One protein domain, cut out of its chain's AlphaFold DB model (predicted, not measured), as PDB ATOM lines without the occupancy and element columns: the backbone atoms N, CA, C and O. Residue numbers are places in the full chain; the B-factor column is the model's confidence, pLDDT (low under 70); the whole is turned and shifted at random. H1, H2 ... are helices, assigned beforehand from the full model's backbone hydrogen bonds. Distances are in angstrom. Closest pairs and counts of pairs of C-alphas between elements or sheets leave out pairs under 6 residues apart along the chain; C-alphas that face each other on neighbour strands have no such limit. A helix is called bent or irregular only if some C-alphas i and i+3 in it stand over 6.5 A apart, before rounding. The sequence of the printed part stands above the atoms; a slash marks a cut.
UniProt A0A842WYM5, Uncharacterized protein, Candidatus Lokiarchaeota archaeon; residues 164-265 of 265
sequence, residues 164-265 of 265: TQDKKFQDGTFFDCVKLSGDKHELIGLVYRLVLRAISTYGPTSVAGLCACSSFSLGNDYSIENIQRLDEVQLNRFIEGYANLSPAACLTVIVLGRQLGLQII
ATOM      1  N   THR A 164     -17.587 -19.716 -56.555       86.69
ATOM      2  CA  THR A 164     -16.952 -18.438 -56.912       86.69
ATOM      3  C   THR A 164     -15.460 -18.379 -56.573       86.69
ATOM      4  O   THR A 164     -14.798 -17.441 -57.005       86.69
ATOM      5  N   GLN A 165     -14.905 -19.387 -55.891       81.88
ATOM      6  CA  GLN A 165     -13.534 -19.367 -55.356       81.88
ATOM      7  C   GLN A 165     -12.425 -19.155 -56.405       81.88
ATOM      8  O   GLN A 165     -11.463 -18.436 -56.149       81.88
ATOM      9  N   ASP A 166     -12.560 -19.746 -57.597       72.44
ATOM     10  CA  ASP A 166     -11.530 -19.690 -58.649       72.44
ATOM     11  C   ASP A 166     -11.645 -18.426 -59.515       72.44
ATOM     12  O   ASP A 166     -10.857 -18.198 -60.439       72.44
ATOM     13  N   LYS A 167     -12.640 -17.583 -59.231       67.44
ATOM     14  CA  LYS A 167     -12.980 -16.423 -60.045       67.44
ATOM     15  C   LYS A 167     -12.471 -15.179 -59.348       67.44
ATOM     16  O   LYS A 167     -13.043 -14.704 -58.372       67.44
ATOM     17  N   LYS A 168     -11.385 -14.624 -59.881       57.50
ATOM     18  CA  LYS A 168     -10.918 -13.305 -59.453       57.50
ATOM     19  C   LYS A 168     -11.994 -12.286 -59.796       57.50
ATOM     20  O   LYS A 168     -12.252 -12.042 -60.973       57.50
ATOM     21  N   PHE A 169     -12.601 -11.690 -58.777       56.38
ATOM     22  CA  PHE A 169     -13.415 -10.501 -58.967       56.38
ATOM     23  C   PHE A 169     -12.473  -9.367 -59.399       56.38
ATOM     24  O   PHE A 169     -11.621  -8.934 -58.626       56.38
ATOM     25  N   GLN A 170     -12.516  -9.002 -60.686       51.09
ATOM     26  CA  GLN A 170     -11.595  -8.021 -61.280       51.09
ATOM     27  C   GLN A 170     -12.048  -6.576 -61.073       51.09
ATOM     28  O   GLN A 170     -11.233  -5.661 -61.194       51.09
ATOM     29  N   ASP A 171     -13.319  -6.369 -60.729       51.69
ATOM     30  CA  ASP A 171     -13.780  -5.074 -60.263       51.69
ATOM     31  C   ASP A 171     -13.183  -4.862 -58.875       51.69
ATOM     32  O   ASP A 171     -13.572  -5.512 -57.908       51.69
ATOM     33  N   GLY A 172     -12.192  -3.974 -58.779       46.84
ATOM     34  CA  GLY A 172     -11.523  -3.571 -57.536       46.84
ATOM     35  C   GLY A 172     -12.438  -2.874 -56.520       46.84
ATOM     36  O   GLY A 172     -11.974  -2.027 -55.757       46.84
ATOM     37  N   THR A 173     -13.735  -3.180 -56.524       53.69
ATOM     38  CA  THR A 173     -14.687  -2.857 -55.474       53.69
ATOM     39  C   THR A 173     -14.288  -3.634 -54.229       53.69
ATOM     40  O   THR A 173     -14.631  -4.798 -54.038       53.69
ATOM     41  N   PHE A 174     -13.524  -2.959 -53.375       49.81
ATOM     42  CA  PHE A 174     -13.376  -3.360 -51.988       49.81
ATOM     43  C   PHE A 174     -14.759  -3.410 -51.343       49.81
ATOM     44  O   PHE A 174     -15.554  -2.471 -51.455       49.81
ATOM     45  N   PHE A 175     -15.038  -4.518 -50.669       58.38
ATOM     46  CA  PHE A 175     -16.225  -4.671 -49.855       58.38
ATOM     47  C   PHE A 175     -15.976  -3.928 -48.541       58.38
ATOM     48  O   PHE A 175     -15.726  -4.534 -47.505       58.38
ATOM     49  N   ASP A 176     -16.109  -2.600 -48.565       55.16
ATOM     50  CA  ASP A 176     -16.188  -1.759 -47.354       55.16
ATOM     51  C   ASP A 176     -17.428  -2.093 -46.484       55.16
ATOM     52  O   ASP A 176     -17.730  -1.407 -45.510       55.16
ATOM     53  N   CYS A 177     -18.187  -3.132 -46.843       55.44
ATOM     54  CA  CYS A 177     -19.566  -3.349 -46.437       55.44
ATOM     55  C   CYS A 177     -19.767  -4.323 -45.272       55.44
ATOM     56  O   CYS A 177     -20.917  -4.598 -44.939       55.44
ATOM     57  N   VAL A 178     -18.708  -4.867 -44.658       71.88
ATOM     58  CA  VAL A 178     -18.870  -5.739 -43.481       71.88
ATOM     59  C   VAL A 178     -17.986  -5.284 -42.339       71.88
ATOM     60  O   VAL A 178     -16.881  -5.779 -42.142       71.88
ATOM     61  N   LYS A 179     -18.525  -4.361 -41.545       81.44
ATOM     62  CA  LYS A 179     -18.052  -4.130 -40.185       81.44
ATOM     63  C   LYS A 179     -18.972  -4.877 -39.245       81.44
ATOM     64  O   LYS A 179     -20.187  -4.711 -39.291       81.44
ATOM     65  N   LEU A 180     -18.388  -5.734 -38.421       84.94
ATOM     66  CA  LEU A 180     -19.116  -6.441 -37.380       84.94
ATOM     67  C   LEU A 180     -18.726  -5.866 -36.022       84.94
ATOM     68  O   LEU A 180     -17.548  -5.644 -35.755       84.94
ATOM     69  N   SER A 181     -19.709  -5.661 -35.153       86.19
ATOM     70  CA  SER A 181     -19.479  -5.408 -33.730       86.19
ATOM     71  C   SER A 181     -20.134  -6.467 -32.870       86.19
ATOM     72  O   SER A 181     -21.258  -6.891 -33.142       86.19
ATOM     73  N   GLY A 182     -19.462  -6.810 -31.781       87.88
ATOM     74  CA  GLY A 182     -19.983  -7.656 -30.722       87.88
ATOM     75  C   GLY A 182     -18.899  -7.960 -29.703       87.88
ATOM     76  O   GLY A 182     -17.857  -7.298 -29.684       87.88
ATOM     77  N   ASP A 183     -19.151  -8.945 -28.848       92.62
ATOM     78  CA  ASP A 183     -18.182  -9.358 -27.838       92.62
ATOM     79  C   ASP A 183     -16.952  -9.996 -28.506       92.62
ATOM     80  O   ASP A 183     -17.059 -10.721 -29.503       92.62
ATOM     81  N   LYS A 184     -15.761  -9.778 -27.936       93.50
ATOM     82  CA  LYS A 184     -14.523 -10.415 -28.402       93.50
ATOM     83  C   LYS A 184     -14.667 -11.938 -28.530       93.50
ATOM     84  O   LYS A 184     -14.123 -12.530 -29.461       93.50
ATOM     85  N   HIS A 185     -15.401 -12.584 -27.629       94.62
ATOM     86  CA  HIS A 185     -15.684 -14.016 -27.672       94.62
ATOM     87  C   HIS A 185     -16.458 -14.424 -28.938       94.62
ATOM     88  O   HIS A 185     -16.155 -15.451 -29.547       94.62
ATOM     89  N   GLU A 186     -17.429 -13.618 -29.371       94.75
ATOM     90  CA  GLU A 186     -18.199 -13.852 -30.600       94.75
ATOM     91  C   GLU A 186     -17.316 -13.660 -31.841       94.75
ATOM     92  O   GLU A 186     -17.350 -14.487 -32.753       94.75
ATOM     93  N   LEU A 187     -16.452 -12.635 -31.840       95.00
ATOM     94  CA  LEU A 187     -15.461 -12.403 -32.898       95.00
ATOM     95  C   LEU A 187     -14.460 -13.562 -33.017       95.00
ATOM     96  O   LEU A 187     -14.184 -14.022 -34.124       95.00
ATOM     97  N   ILE A 188     -13.958 -14.085 -31.893       95.44
ATOM     98  CA  ILE A 188     -13.099 -15.283 -31.866       95.44
ATOM     99  C   ILE A 188     -13.837 -16.476 -32.476       95.44
ATOM    100  O   ILE A 188     -13.282 -17.182 -33.320       95.44
ATOM    101  N   GLY A 189     -15.093 -16.689 -32.074       95.19
ATOM    102  CA  GLY A 189     -15.935 -17.754 -32.616       95.19
ATOM    103  C   GLY A 189     -16.134 -17.634 -34.128       95.19
ATOM    104  O   GLY A 189     -16.076 -18.644 -34.834       95.19
ATOM    105  N   LEU A 190     -16.315 -16.412 -34.637       96.06
ATOM    106  CA  LEU A 190     -16.433 -16.149 -36.068       96.06
ATOM    107  C   LEU A 190     -15.120 -16.445 -36.793       96.06
ATOM    108  O   LEU A 190     -15.122 -17.231 -37.737       96.06
ATOM    109  N   VAL A 191     -14.002 -15.873 -36.338       95.62
ATOM    110  CA  VAL A 191     -12.685 -16.075 -36.963       95.62
ATOM    111  C   VAL A 191     -12.314 -17.554 -36.988       95.62
ATOM    112  O   VAL A 191     -11.864 -18.039 -38.019       95.62
ATOM    113  N   TYR A 192     -12.584 -18.306 -35.920       95.56
ATOM    114  CA  TYR A 192     -12.367 -19.753 -35.903       95.56
ATOM    115  C   TYR A 192     -13.149 -20.480 -37.005       95.56
ATOM    116  O   TYR A 192     -12.570 -21.261 -37.763       95.56
ATOM    117  N   ARG A 193     -14.447 -20.189 -37.158       95.38
ATOM    118  CA  ARG A 193     -15.268 -20.783 -38.228       95.38
ATOM    119  C   ARG A 193     -14.771 -20.391 -39.618       95.38
ATOM    120  O   ARG A 193     -14.711 -21.244 -40.500       95.38
ATOM    121  N   LEU A 194     -14.397 -19.125 -39.802       95.31
ATOM    122  CA  LEU A 194     -13.866 -18.615 -41.064       95.31
ATOM    123  C   LEU A 194     -12.520 -19.254 -41.410       95.31
ATOM    124  O   LEU A 194     -12.323 -19.638 -42.553       95.31
ATOM    125  N   VAL A 195     -11.615 -19.449 -40.448       93.88
ATOM    126  CA  VAL A 195     -10.337 -20.143 -40.679       93.88
ATOM    127  C   VAL A 195     -10.580 -21.572 -41.160       93.88
ATOM    128  O   VAL A 195     -10.039 -21.963 -42.193       93.88
ATOM    129  N   LEU A 196     -11.424 -22.343 -40.465       92.06
ATOM    130  CA  LEU A 196     -11.725 -23.724 -40.859       92.06
ATOM    131  C   LEU A 196     -12.335 -23.807 -42.262       92.06
ATOM    132  O   LEU A 196     -11.949 -24.663 -43.055       92.06
ATOM    133  N   ARG A 197     -13.250 -22.889 -42.576       92.31
ATOM    134  CA  ARG A 197     -13.889 -22.801 -43.891       92.31
ATOM    135  C   ARG A 197     -12.926 -22.334 -44.979       92.31
ATOM    136  O   ARG A 197     -12.916 -22.893 -46.069       92.31
ATOM    137  N   ALA A 198     -12.053 -21.375 -44.681       91.25
ATOM    138  CA  ALA A 198     -11.052 -20.909 -45.631       91.25
ATOM    139  C   ALA A 198     -10.082 -22.028 -46.025       91.25
ATOM    140  O   ALA A 198      -9.664 -22.096 -47.179       91.25
ATOM    141  N   ILE A 199      -9.736 -22.918 -45.088       90.25
ATOM    142  CA  ILE A 199      -8.883 -24.077 -45.369       90.25
ATOM    143  C   ILE A 199      -9.563 -25.020 -46.364       90.25
ATOM    144  O   ILE A 199      -8.894 -25.496 -47.280       90.25
ATOM    145  N   SER A 200     -10.863 -25.295 -46.206       88.56
ATOM    146  CA  SER A 200     -11.585 -26.200 -47.106       88.56
ATOM    147  C   SER A 200     -11.878 -25.587 -48.476       88.56
ATOM    148  O   SER A 200     -11.863 -26.316 -49.464       88.56
ATOM    149  N   THR A 201     -12.116 -24.277 -48.547       88.69
ATOM    150  CA  THR A 201     -12.447 -23.575 -49.798       88.69
ATOM    151  C   THR A 201     -11.198 -23.097 -50.545       88.69
ATOM    152  O   THR A 201     -10.974 -23.456 -51.692       88.69
ATOM    153  N   TYR A 202     -10.328 -22.321 -49.895       88.88
ATOM    154  CA  TYR A 202      -9.201 -21.637 -50.551       88.88
ATOM    155  C   TYR A 202      -7.839 -22.296 -50.302       88.88
ATOM    156  O   TYR A 202      -6.826 -21.866 -50.866       88.88
ATOM    157  N   GLY A 203      -7.787 -23.309 -49.439       89.44
ATOM    158  CA  GLY A 203      -6.564 -24.008 -49.066       89.44
ATOM    159  C   GLY A 203      -5.678 -23.251 -48.059       89.44
ATOM    160  O   GLY A 203      -5.819 -22.044 -47.844       89.44
ATOM    161  N   PRO A 204      -4.706 -23.950 -47.442       88.81
ATOM    162  CA  PRO A 204      -3.896 -23.421 -46.340       88.81
ATOM    163  C   PRO A 204      -3.016 -22.223 -46.732       88.81
ATOM    164  O   PRO A 204      -2.789 -21.335 -45.913       88.81
ATOM    165  N   THR A 205      -2.550 -22.150 -47.983       87.81
ATOM    166  CA  THR A 205      -1.726 -21.028 -48.471       87.81
ATOM    167  C   THR A 205      -2.496 -19.708 -48.451       87.81
ATOM    168  O   THR A 205      -1.959 -18.685 -48.028       87.81
ATOM    169  N   SER A 206      -3.765 -19.733 -48.861       86.94
ATOM    170  CA  SER A 206      -4.636 -18.555 -48.855       86.94
ATOM    171  C   SER A 206      -4.917 -18.091 -47.426       86.94
ATOM    172  O   SER A 206      -4.833 -16.900 -47.136       86.94
ATOM    173  N   VAL A 207      -5.142 -19.034 -46.503       88.00
ATOM    174  CA  VAL A 207      -5.320 -18.735 -45.071       88.00
ATOM    175  C   VAL A 207      -4.071 -18.103 -44.469       88.00
ATOM    176  O   VAL A 207      -4.174 -17.110 -43.753       88.00
ATOM    177  N   ALA A 208      -2.882 -18.619 -44.789       88.19
ATOM    178  CA  ALA A 208      -1.629 -18.011 -44.351       88.19
ATOM    179  C   ALA A 208      -1.488 -16.564 -44.860       88.19
ATOM    180  O   ALA A 208      -1.063 -15.690 -44.103       88.19
ATOM    181  N   GLY A 209      -1.905 -16.298 -46.104       87.69
ATOM    182  CA  GLY A 209      -1.975 -14.949 -46.670       87.69
ATOM    183  C   GLY A 209      -2.922 -14.023 -45.899       87.69
ATOM    184  O   GLY A 209      -2.523 -12.922 -45.523       87.69
ATOM    185  N   LEU A 210      -4.141 -14.481 -45.593       88.44
ATOM    186  CA  LEU A 210      -5.118 -13.724 -44.795       88.44
ATOM    187  C   LEU A 210      -4.589 -13.392 -43.397       88.44
ATOM    188  O   LEU A 210      -4.675 -12.242 -42.961       88.44
ATOM    189  N   CYS A 211      -4.004 -14.375 -42.708       88.06
ATOM    190  CA  CYS A 211      -3.383 -14.179 -41.399       88.06
ATOM    191  C   CYS A 211      -2.282 -13.110 -41.469       88.06
ATOM    192  O   CYS A 211      -2.278 -12.169 -40.672       88.06
ATOM    193  N   ALA A 212      -1.394 -13.205 -42.466       88.31
ATOM    194  CA  ALA A 212      -0.298 -12.259 -42.650       88.31
ATOM    195  C   ALA A 212      -0.804 -10.824 -42.887       88.31
ATOM    196  O   ALA A 212      -0.341  -9.898 -42.218       88.31
ATOM    197  N   CYS A 213      -1.802 -10.641 -43.760       86.00
ATOM    198  CA  CYS A 213      -2.460  -9.345 -43.975       86.00
ATOM    199  C   CYS A 213      -3.118  -8.807 -42.694       86.00
ATOM    200  O   CYS A 213      -3.141  -7.602 -42.450       86.00
ATOM    201  N   SER A 214      -3.585  -9.708 -41.831       88.69
ATOM    202  CA  SER A 214      -4.212  -9.388 -40.546       88.69
ATOM    203  C   SER A 214      -3.210  -9.185 -39.406       88.69
ATOM    204  O   SER A 214      -3.606  -8.968 -38.264       88.69
ATOM    205  N   SER A 215      -1.906  -9.195 -39.707       88.81
ATOM    206  CA  SER A 215      -0.821  -9.001 -38.736       88.81
ATOM    207  C   SER A 215      -0.718 -10.109 -37.676       88.81
ATOM    208  O   SER A 215      -0.344  -9.835 -36.534       88.81
ATOM    209  N   PHE A 216      -1.026 -11.360 -38.034       89.19
ATOM    210  CA  PHE A 216      -0.749 -12.533 -37.197       89.19
ATOM    211  C   PHE A 216      -0.378 -13.773 -38.025       89.19
ATOM    212  O   PHE A 216      -0.399 -13.767 -39.251       89.19
ATOM    213  N   SER A 217       0.001 -14.857 -37.350       87.06
ATOM    214  CA  SER A 217       0.241 -16.158 -37.976       87.06
ATOM    215  C   SER A 217      -0.278 -17.264 -37.069       87.06
ATOM    216  O   SER A 217      -0.014 -17.247 -35.868       87.06
ATOM    217  N   LEU A 218      -1.003 -18.221 -37.647       80.25
ATOM    218  CA  LEU A 218      -1.481 -19.421 -36.951       80.25
ATOM    219  C   LEU A 218      -0.537 -20.622 -37.142       80.25
ATOM    220  O   LEU A 218      -0.753 -21.683 -36.564       80.25
ATOM    221  N   GLY A 219       0.534 -20.477 -37.937       76.88
ATOM    222  CA  GLY A 219       1.403 -21.599 -38.294       76.88
ATOM    223  C   GLY A 219       0.600 -22.765 -38.889       76.88
ATOM    224  O   GLY A 219      -0.201 -22.560 -39.795       76.88
ATOM    225  N   ASN A 220       0.801 -23.973 -38.350       74.19
ATOM    226  CA  ASN A 220       0.028 -25.177 -38.698       74.19
ATOM    227  C   ASN A 220      -1.048 -25.527 -37.649       74.19
ATOM    228  O   ASN A 220      -1.614 -26.617 -37.703       74.19
ATOM    229  N   ASP A 221      -1.294 -24.649 -36.671       82.00
ATOM    230  CA  ASP A 221      -2.192 -24.901 -35.545       82.00
ATOM    231  C   ASP A 221      -3.340 -23.881 -35.525       82.00
ATOM    232  O   ASP A 221      -3.246 -22.787 -34.966       82.00
ATOM    233  N   TYR A 222      -4.452 -24.278 -36.147       84.44
ATOM    234  CA  TYR A 222      -5.680 -23.490 -36.288       84.44
ATOM    235  C   TYR A 222      -6.639 -23.640 -35.095       84.44
ATOM    236  O   TYR A 222      -7.850 -23.461 -35.236       84.44
ATOM    237  N   SER A 223      -6.114 -24.024 -33.932       87.12
ATOM    238  CA  SER A 223      -6.892 -24.202 -32.711       87.12
ATOM    239  C   SER A 223      -7.520 -22.899 -32.212       87.12
ATOM    240  O   SER A 223      -7.014 -21.790 -32.432       87.12
ATOM    241  N   ILE A 224      -8.646 -23.031 -31.507       88.56
ATOM    242  CA  ILE A 224      -9.353 -21.885 -30.933       88.56
ATOM    243  C   ILE A 224      -8.478 -21.157 -29.900       88.56
ATOM    244  O   ILE A 224      -8.536 -19.934 -29.806       88.56
ATOM    245  N   GLU A 225      -7.605 -21.877 -29.192       89.31
ATOM    246  CA  GLU A 225      -6.665 -21.338 -28.210       89.31
ATOM    247  C   GLU A 225      -5.665 -20.356 -28.837       89.31
ATOM    248  O   GLU A 225      -5.310 -19.352 -28.214       89.31
ATOM    249  N   ASN A 226      -5.217 -20.603 -30.072       87.44
ATOM    250  CA  ASN A 226      -4.341 -19.667 -30.779       87.44
ATOM    251  C   ASN A 226      -5.100 -18.413 -31.223       87.44
ATOM    252  O   ASN A 226      -4.572 -17.308 -31.100       87.44
ATOM    253  N   ILE A 227      -6.350 -18.561 -31.667       91.25
ATOM    254  CA  ILE A 227      -7.197 -17.433 -32.083       91.25
ATOM    255  C   ILE A 227      -7.579 -16.559 -30.880       91.25
ATOM    256  O   ILE A 227      -7.613 -15.337 -30.993       91.25
ATOM    257  N   GLN A 228      -7.784 -17.148 -29.698       92.50
ATOM    258  CA  GLN A 228      -8.076 -16.413 -28.459       92.50
ATOM    259  C   GLN A 228      -6.983 -15.408 -28.060       92.50
ATOM    260  O   GLN A 228      -7.269 -14.433 -27.359       92.50
ATOM    261  N   ARG A 229      -5.738 -15.626 -28.503       91.69
ATOM    262  CA  ARG A 229      -4.602 -14.728 -28.233       91.69
ATOM    263  C   ARG A 229      -4.620 -13.460 -29.084       91.69
ATOM    264  O   ARG A 229      -3.899 -12.524 -28.751       91.69
ATOM    265  N   LEU A 230      -5.412 -13.430 -30.155       92.56
ATOM    266  CA  LEU A 230      -5.525 -12.270 -31.032       92.56
ATOM    267  C   LEU A 230      -6.248 -11.122 -30.318       92.56
ATOM    268  O   LEU A 230      -7.136 -11.337 -29.481       92.56
ATOM    269  N   ASP A 231      -5.864  -9.889 -30.630       93.88
ATOM    270  CA  ASP A 231      -6.621  -8.706 -30.230       93.88
ATOM    271  C   ASP A 231      -7.800  -8.440 -31.187       93.88
ATOM    272  O   ASP A 231      -7.912  -9.033 -32.260       93.88
ATOM    273  N   GLU A 232      -8.726  -7.565 -30.789       93.00
ATOM    274  CA  GLU A 232      -9.912  -7.250 -31.600       93.00
ATOM    275  C   GLU A 232      -9.564  -6.625 -32.957       93.00
ATOM    276  O   GLU A 232     -10.290  -6.825 -33.928       93.00
ATOM    277  N   VAL A 233      -8.447  -5.899 -33.058       92.12
ATOM    278  CA  VAL A 233      -8.012  -5.284 -34.318       92.12
ATOM    279  C   VAL A 233      -7.568  -6.368 -35.298       92.12
ATOM    280  O   VAL A 233      -7.950  -6.332 -36.465       92.12
ATOM    281  N   GLN A 234      -6.804  -7.354 -34.832       94.06
ATOM    282  CA  GLN A 234      -6.386  -8.510 -35.623       94.06
ATOM    283  C   GLN A 234      -7.583  -9.363 -36.057       94.06
ATOM    284  O   GLN A 234      -7.648  -9.769 -37.218       94.06
ATOM    285  N   LEU A 235      -8.545  -9.601 -35.155       94.19
ATOM    286  CA  LEU A 235      -9.771 -10.343 -35.471       94.19
ATOM    287  C   LEU A 235     -10.583  -9.634 -36.562       94.19
ATOM    288  O   LEU A 235     -10.947 -10.259 -37.556       94.19
ATOM    289  N   ASN A 236     -10.810  -8.324 -36.421       92.25
ATOM    290  CA  ASN A 236     -11.558  -7.544 -37.407       92.25
ATOM    291  C   ASN A 236     -10.842  -7.473 -38.759       92.25
ATOM    292  O   ASN A 236     -11.476  -7.698 -39.784       92.25
ATOM    293  N   ARG A 237      -9.516  -7.277 -38.779       91.62
ATOM    294  CA  ARG A 237      -8.736  -7.320 -40.030       91.62
ATOM    295  C   ARG A 237      -8.857  -8.660 -40.747       91.62
ATOM    296  O   ARG A 237      -8.916  -8.680 -41.973       91.62
ATOM    297  N   PHE A 238      -8.920  -9.766 -40.005       93.00
ATOM    298  CA  PHE A 238      -9.136 -11.079 -40.607       93.00
ATOM    299  C   PHE A 238     -10.536 -11.215 -41.192       93.00
ATOM    300  O   PHE A 238     -10.681 -11.700 -42.310       93.00
ATOM    301  N   ILE A 239     -11.559 -10.773 -40.458       94.06
ATOM    302  CA  ILE A 239     -12.953 -10.779 -40.916       94.06
ATOM    303  C   ILE A 239     -13.099  -9.949 -42.199       94.06
ATOM    304  O   ILE A 239     -13.647 -10.439 -43.185       94.06
ATOM    305  N   GLU A 240     -12.553  -8.731 -42.217       91.19
ATOM    306  CA  GLU A 240     -12.533  -7.844 -43.386       91.19
ATOM    307  C   GLU A 240     -11.732  -8.458 -44.542       91.19
ATOM    308  O   GLU A 240     -12.175  -8.452 -45.691       91.19
ATOM    309  N   GLY A 241     -10.564  -9.036 -44.255       89.88
ATOM    310  CA  GLY A 241      -9.740  -9.723 -45.247       89.88
ATOM    311  C   GLY A 241     -10.464 -10.908 -45.887       89.88
ATOM    312  O   GLY A 241     -10.413 -11.066 -47.105       89.88
ATOM    313  N   TYR A 242     -11.182 -11.703 -45.090       92.19
ATOM    314  CA  TYR A 242     -11.997 -12.812 -45.577       92.19
ATOM    315  C   TYR A 242     -13.155 -12.304 -46.443       92.19
ATOM    316  O   TYR A 242     -13.364 -12.805 -47.545       92.19
ATOM    317  N   ALA A 243     -13.904 -11.302 -45.971       91.62
ATOM    318  CA  ALA A 243     -15.036 -10.743 -46.713       91.62
ATOM    319  C   ALA A 243     -14.617 -10.189 -48.087       91.62
ATOM    320  O   ALA A 243     -15.393 -10.250 -49.037       91.62
ATOM    321  N   ASN A 244     -13.377  -9.708 -48.208       88.25
ATOM    322  CA  ASN A 244     -12.806  -9.191 -49.450       88.25
ATOM    323  C   ASN A 244     -12.314 -10.267 -50.435       88.25
ATOM    324  O   ASN A 244     -11.899  -9.917 -51.539       88.25
ATOM    325  N   LEU A 245     -12.362 -11.560 -50.091       87.38
ATOM    326  CA  LEU A 245     -12.011 -12.624 -51.040       87.38
ATOM    327  C   LEU A 245     -12.987 -12.675 -52.221       87.38
ATOM    328  O   LEU A 245     -12.572 -12.889 -53.359       87.38
ATOM    329  N   SER A 246     -14.281 -12.492 -51.954       88.88
ATOM    330  CA  SER A 246     -15.341 -12.453 -52.962       88.88
ATOM    331  C   SER A 246     -16.654 -11.947 -52.347       88.88
ATOM    332  O   SER A 246     -16.849 -12.054 -51.132       88.88
ATOM    333  N   PRO A 247     -17.625 -11.484 -53.157       90.69
ATOM    334  CA  PRO A 247     -18.958 -11.179 -52.636       90.69
ATOM    335  C   PRO A 247     -19.625 -12.387 -51.949       90.69
ATOM    336  O   PRO A 247     -20.349 -12.229 -50.970       90.69
ATOM    337  N   ALA A 248     -19.360 -13.615 -52.396       92.38
ATOM    338  CA  ALA A 248     -19.882 -14.803 -51.724       92.38
ATOM    339  C   ALA A 248     -19.221 -15.044 -50.351       92.38
ATOM    340  O   ALA A 248     -19.907 -15.403 -49.396       92.38
ATOM    341  N   ALA A 249     -17.920 -14.773 -50.215       92.62
ATOM    342  CA  ALA A 249     -17.224 -14.801 -48.928       92.62
ATOM    343  C   ALA A 249     -17.779 -13.738 -47.965       92.62
ATOM    344  O   ALA A 249     -18.005 -14.013 -46.787       92.62
ATOM    345  N   CYS A 250     -18.090 -12.542 -48.472       92.81
ATOM    346  CA  CYS A 250     -18.799 -11.505 -47.724       92.81
ATOM    347  C   CYS A 250     -20.155 -12.010 -47.191       92.81
ATOM    348  O   CYS A 250     -20.462 -11.826 -46.011       92.81
ATOM    349  N   LEU A 251     -20.947 -12.709 -48.018       93.56
ATOM    350  CA  LEU A 251     -22.199 -13.333 -47.572       93.56
ATOM    351  C   LEU A 251     -21.965 -14.322 -46.420       93.56
ATOM    352  O   LEU A 251     -22.692 -14.290 -45.426       93.56
ATOM    353  N   THR A 252     -20.946 -15.175 -46.540       94.44
ATOM    354  CA  THR A 252     -20.545 -16.125 -45.493       94.44
ATOM    355  C   THR A 252     -20.266 -15.416 -44.169       94.44
ATOM    356  O   THR A 252     -20.799 -15.823 -43.135       94.44
ATOM    357  N   VAL A 253     -19.466 -14.345 -44.193       94.75
ATOM    358  CA  VAL A 253     -19.128 -13.565 -42.993       94.75
ATOM    359  C   VAL A 253     -20.388 -13.005 -42.340       94.75
ATOM    360  O   VAL A 253     -20.564 -13.146 -41.130       94.75
ATOM    361  N   ILE A 254     -21.292 -12.426 -43.133       93.19
ATOM    362  CA  ILE A 254     -22.540 -11.852 -42.628       93.19
ATOM    363  C   ILE A 254     -23.420 -12.926 -41.974       93.19
ATOM    364  O   ILE A 254     -23.877 -12.747 -40.845       93.19
ATOM    365  N   VAL A 255     -23.647 -14.052 -42.656       93.88
ATOM    366  CA  VAL A 255     -24.521 -15.125 -42.156       93.88
ATOM    367  C   VAL A 255     -23.966 -15.720 -40.861       93.88
ATOM    368  O   VAL A 255     -24.691 -15.808 -39.868       93.88
ATOM    369  N   LEU A 256     -22.679 -16.079 -40.835       94.69
ATOM    370  CA  LEU A 256     -22.045 -16.655 -39.647       94.69
ATOM    371  C   LEU A 256     -21.950 -15.646 -38.499       94.69
ATOM    372  O   LEU A 256     -22.196 -16.010 -37.348       94.69
ATOM    373  N   GLY A 257     -21.636 -14.385 -38.801       93.94
ATOM    374  CA  GLY A 257     -21.571 -13.325 -37.802       93.94
ATOM    375  C   GLY A 257     -22.920 -13.106 -37.125       93.94
ATOM    376  O   GLY A 257     -23.005 -13.131 -35.897       93.94
ATOM    377  N   ARG A 258     -24.002 -13.022 -37.909       90.38
ATOM    378  CA  ARG A 258     -25.362 -12.897 -37.367       90.38
ATOM    379  C   ARG A 258     -25.739 -14.074 -36.476       90.38
ATOM    380  O   ARG A 258     -26.313 -13.855 -35.415       90.38
ATOM    381  N   GLN A 259     -25.421 -15.310 -36.863       91.31
ATOM    382  CA  GLN A 259     -25.707 -16.494 -36.039       91.31
ATOM    383  C   GLN A 259     -25.020 -16.456 -34.670       91.31
ATOM    384  O   GLN A 259     -25.556 -17.001 -33.704       91.31
ATOM    385  N   LEU A 260     -23.855 -15.814 -34.593       91.75
ATOM    386  CA  LEU A 260     -23.105 -15.605 -33.358       91.75
ATOM    387  C   LEU A 260     -23.577 -14.382 -32.563       91.75
ATOM    388  O   LEU A 260     -23.057 -14.159 -31.481       91.75
ATOM    389  N   GLY A 261     -24.561 -13.625 -33.057       88.44
ATOM    390  CA  GLY A 261     -25.074 -12.430 -32.384       88.44
ATOM    391  C   GLY A 261     -24.363 -11.129 -32.759       88.44
ATOM    392  O   GLY A 261     -24.758 -10.077 -32.263       88.44
ATOM    393  N   LEU A 262     -23.387 -11.171 -33.675       90.62
ATOM    394  CA  LEU A 262     -22.686  -9.975 -34.138       90.62
ATOM    395  C   LEU A 262     -23.632  -9.061 -34.929       90.62
ATOM    396  O   LEU A 262     -24.427  -9.512 -35.762       90.62
ATOM    397  N   GLN A 263     -23.512  -7.761 -34.684       85.81
ATOM    398  CA  GLN A 263     -24.248  -6.722 -35.396       85.81
ATOM    399  C   GLN A 263     -23.436  -6.241 -36.595       85.81
ATOM    400  O   GLN A 263     -22.235  -6.023 -36.476       85.81
ATOM    401  N   ILE A 264     -24.099  -6.064 -37.735       81.62
ATOM    402  CA  ILE A 264     -23.513  -5.441 -38.925       81.62
ATOM    403  C   ILE A 264     -23.657  -3.926 -38.751       81.62
ATOM    404  O   ILE A 264     -24.771  -3.467 -38.485       81.62
ATOM    405  N   ILE A 265     -22.555  -3.185 -38.875       75.06
ATOM    406  CA  ILE A 265     -22.495  -1.717 -38.768       75.06
ATOM    407  C   ILE A 265     -22.224  -1.101 -40.137       75.06
ATOM    408  O   ILE A 265     -21.335  -1.623 -40.848       75.06
TER     409      ILE A 265
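AT A GLANCE: This is residues 164 to 265 of the 265 residues of an uncharacterized protein of Candidatus Lokiarchaeota archaeon (UniProt A0A842WYM5). A long helix, H1, folds back at a bend into a V of two arms, with H3 packed on both arms and H4 on H1a and H3. Short H2 packs on H1a, and residues 164 to 183 form a long outlying stretch before the helices. The printed part has 102 residues, with four named helices in the order H1, H2, H3, H4 and no named strand, all helix by class. It is compact, with a radius of gyration of the C-alphas of 12.6 A and spans of 35 by 31 by 21 A.

HOW THE PARTS SIT: In the first stretch, residues 180 to 181 pair antiparallel with residues 263 to 264. The hub is H1, residues 184 to 213, assigned as one helix by its hydrogen bonds but bent: C-alphas 201 and 204 are 9.2 A apart. Its arms H1a, residues 184 to 201, and H1b, residues 204 to 213, run opposite ways at a steep tilt of 39 degrees. H2, residues 224 to 228, touches H1a at residues 188 to 192 alone, closest C-alphas Ile 188 and Gln 228, 6.2 A. H3, residues 232 to 243, touches H1a, closest C-alphas Lys 184 and Glu 232, 6.4 A, the same way at a shallow tilt of 34.7 degrees, only just short of steep. H3 touches H1b with residues 237 to 242 alone, closest C-alphas Leu 210 and Gly 241, 6.1 A. H4, residues 247 to 259, touches H3, closest C-alphas Ala 243 and Cys 250, 4.0 A, and H1a, closest C-alphas Leu 190 and Gly 257, 6.1 A. Every O i to N i+4 pair is within hydrogen-bond range in H1a, H1b, H2, H3 and H4.

IN THESE COORDINATES: H1a begins at C-alpha 184 (-14.523, -10.415, -28.402) and is 25.2 A long; H1b is 14.3 A, H2 6.1 A and H3 16.3 A. H4 is 18.7 A, ending at C-alpha 259 (-25.707, -16.494, -36.039).

THE WHOLE: The printed part has no cut and no long link between helices. Residues 167 to 177 are under 70 in pLDDT.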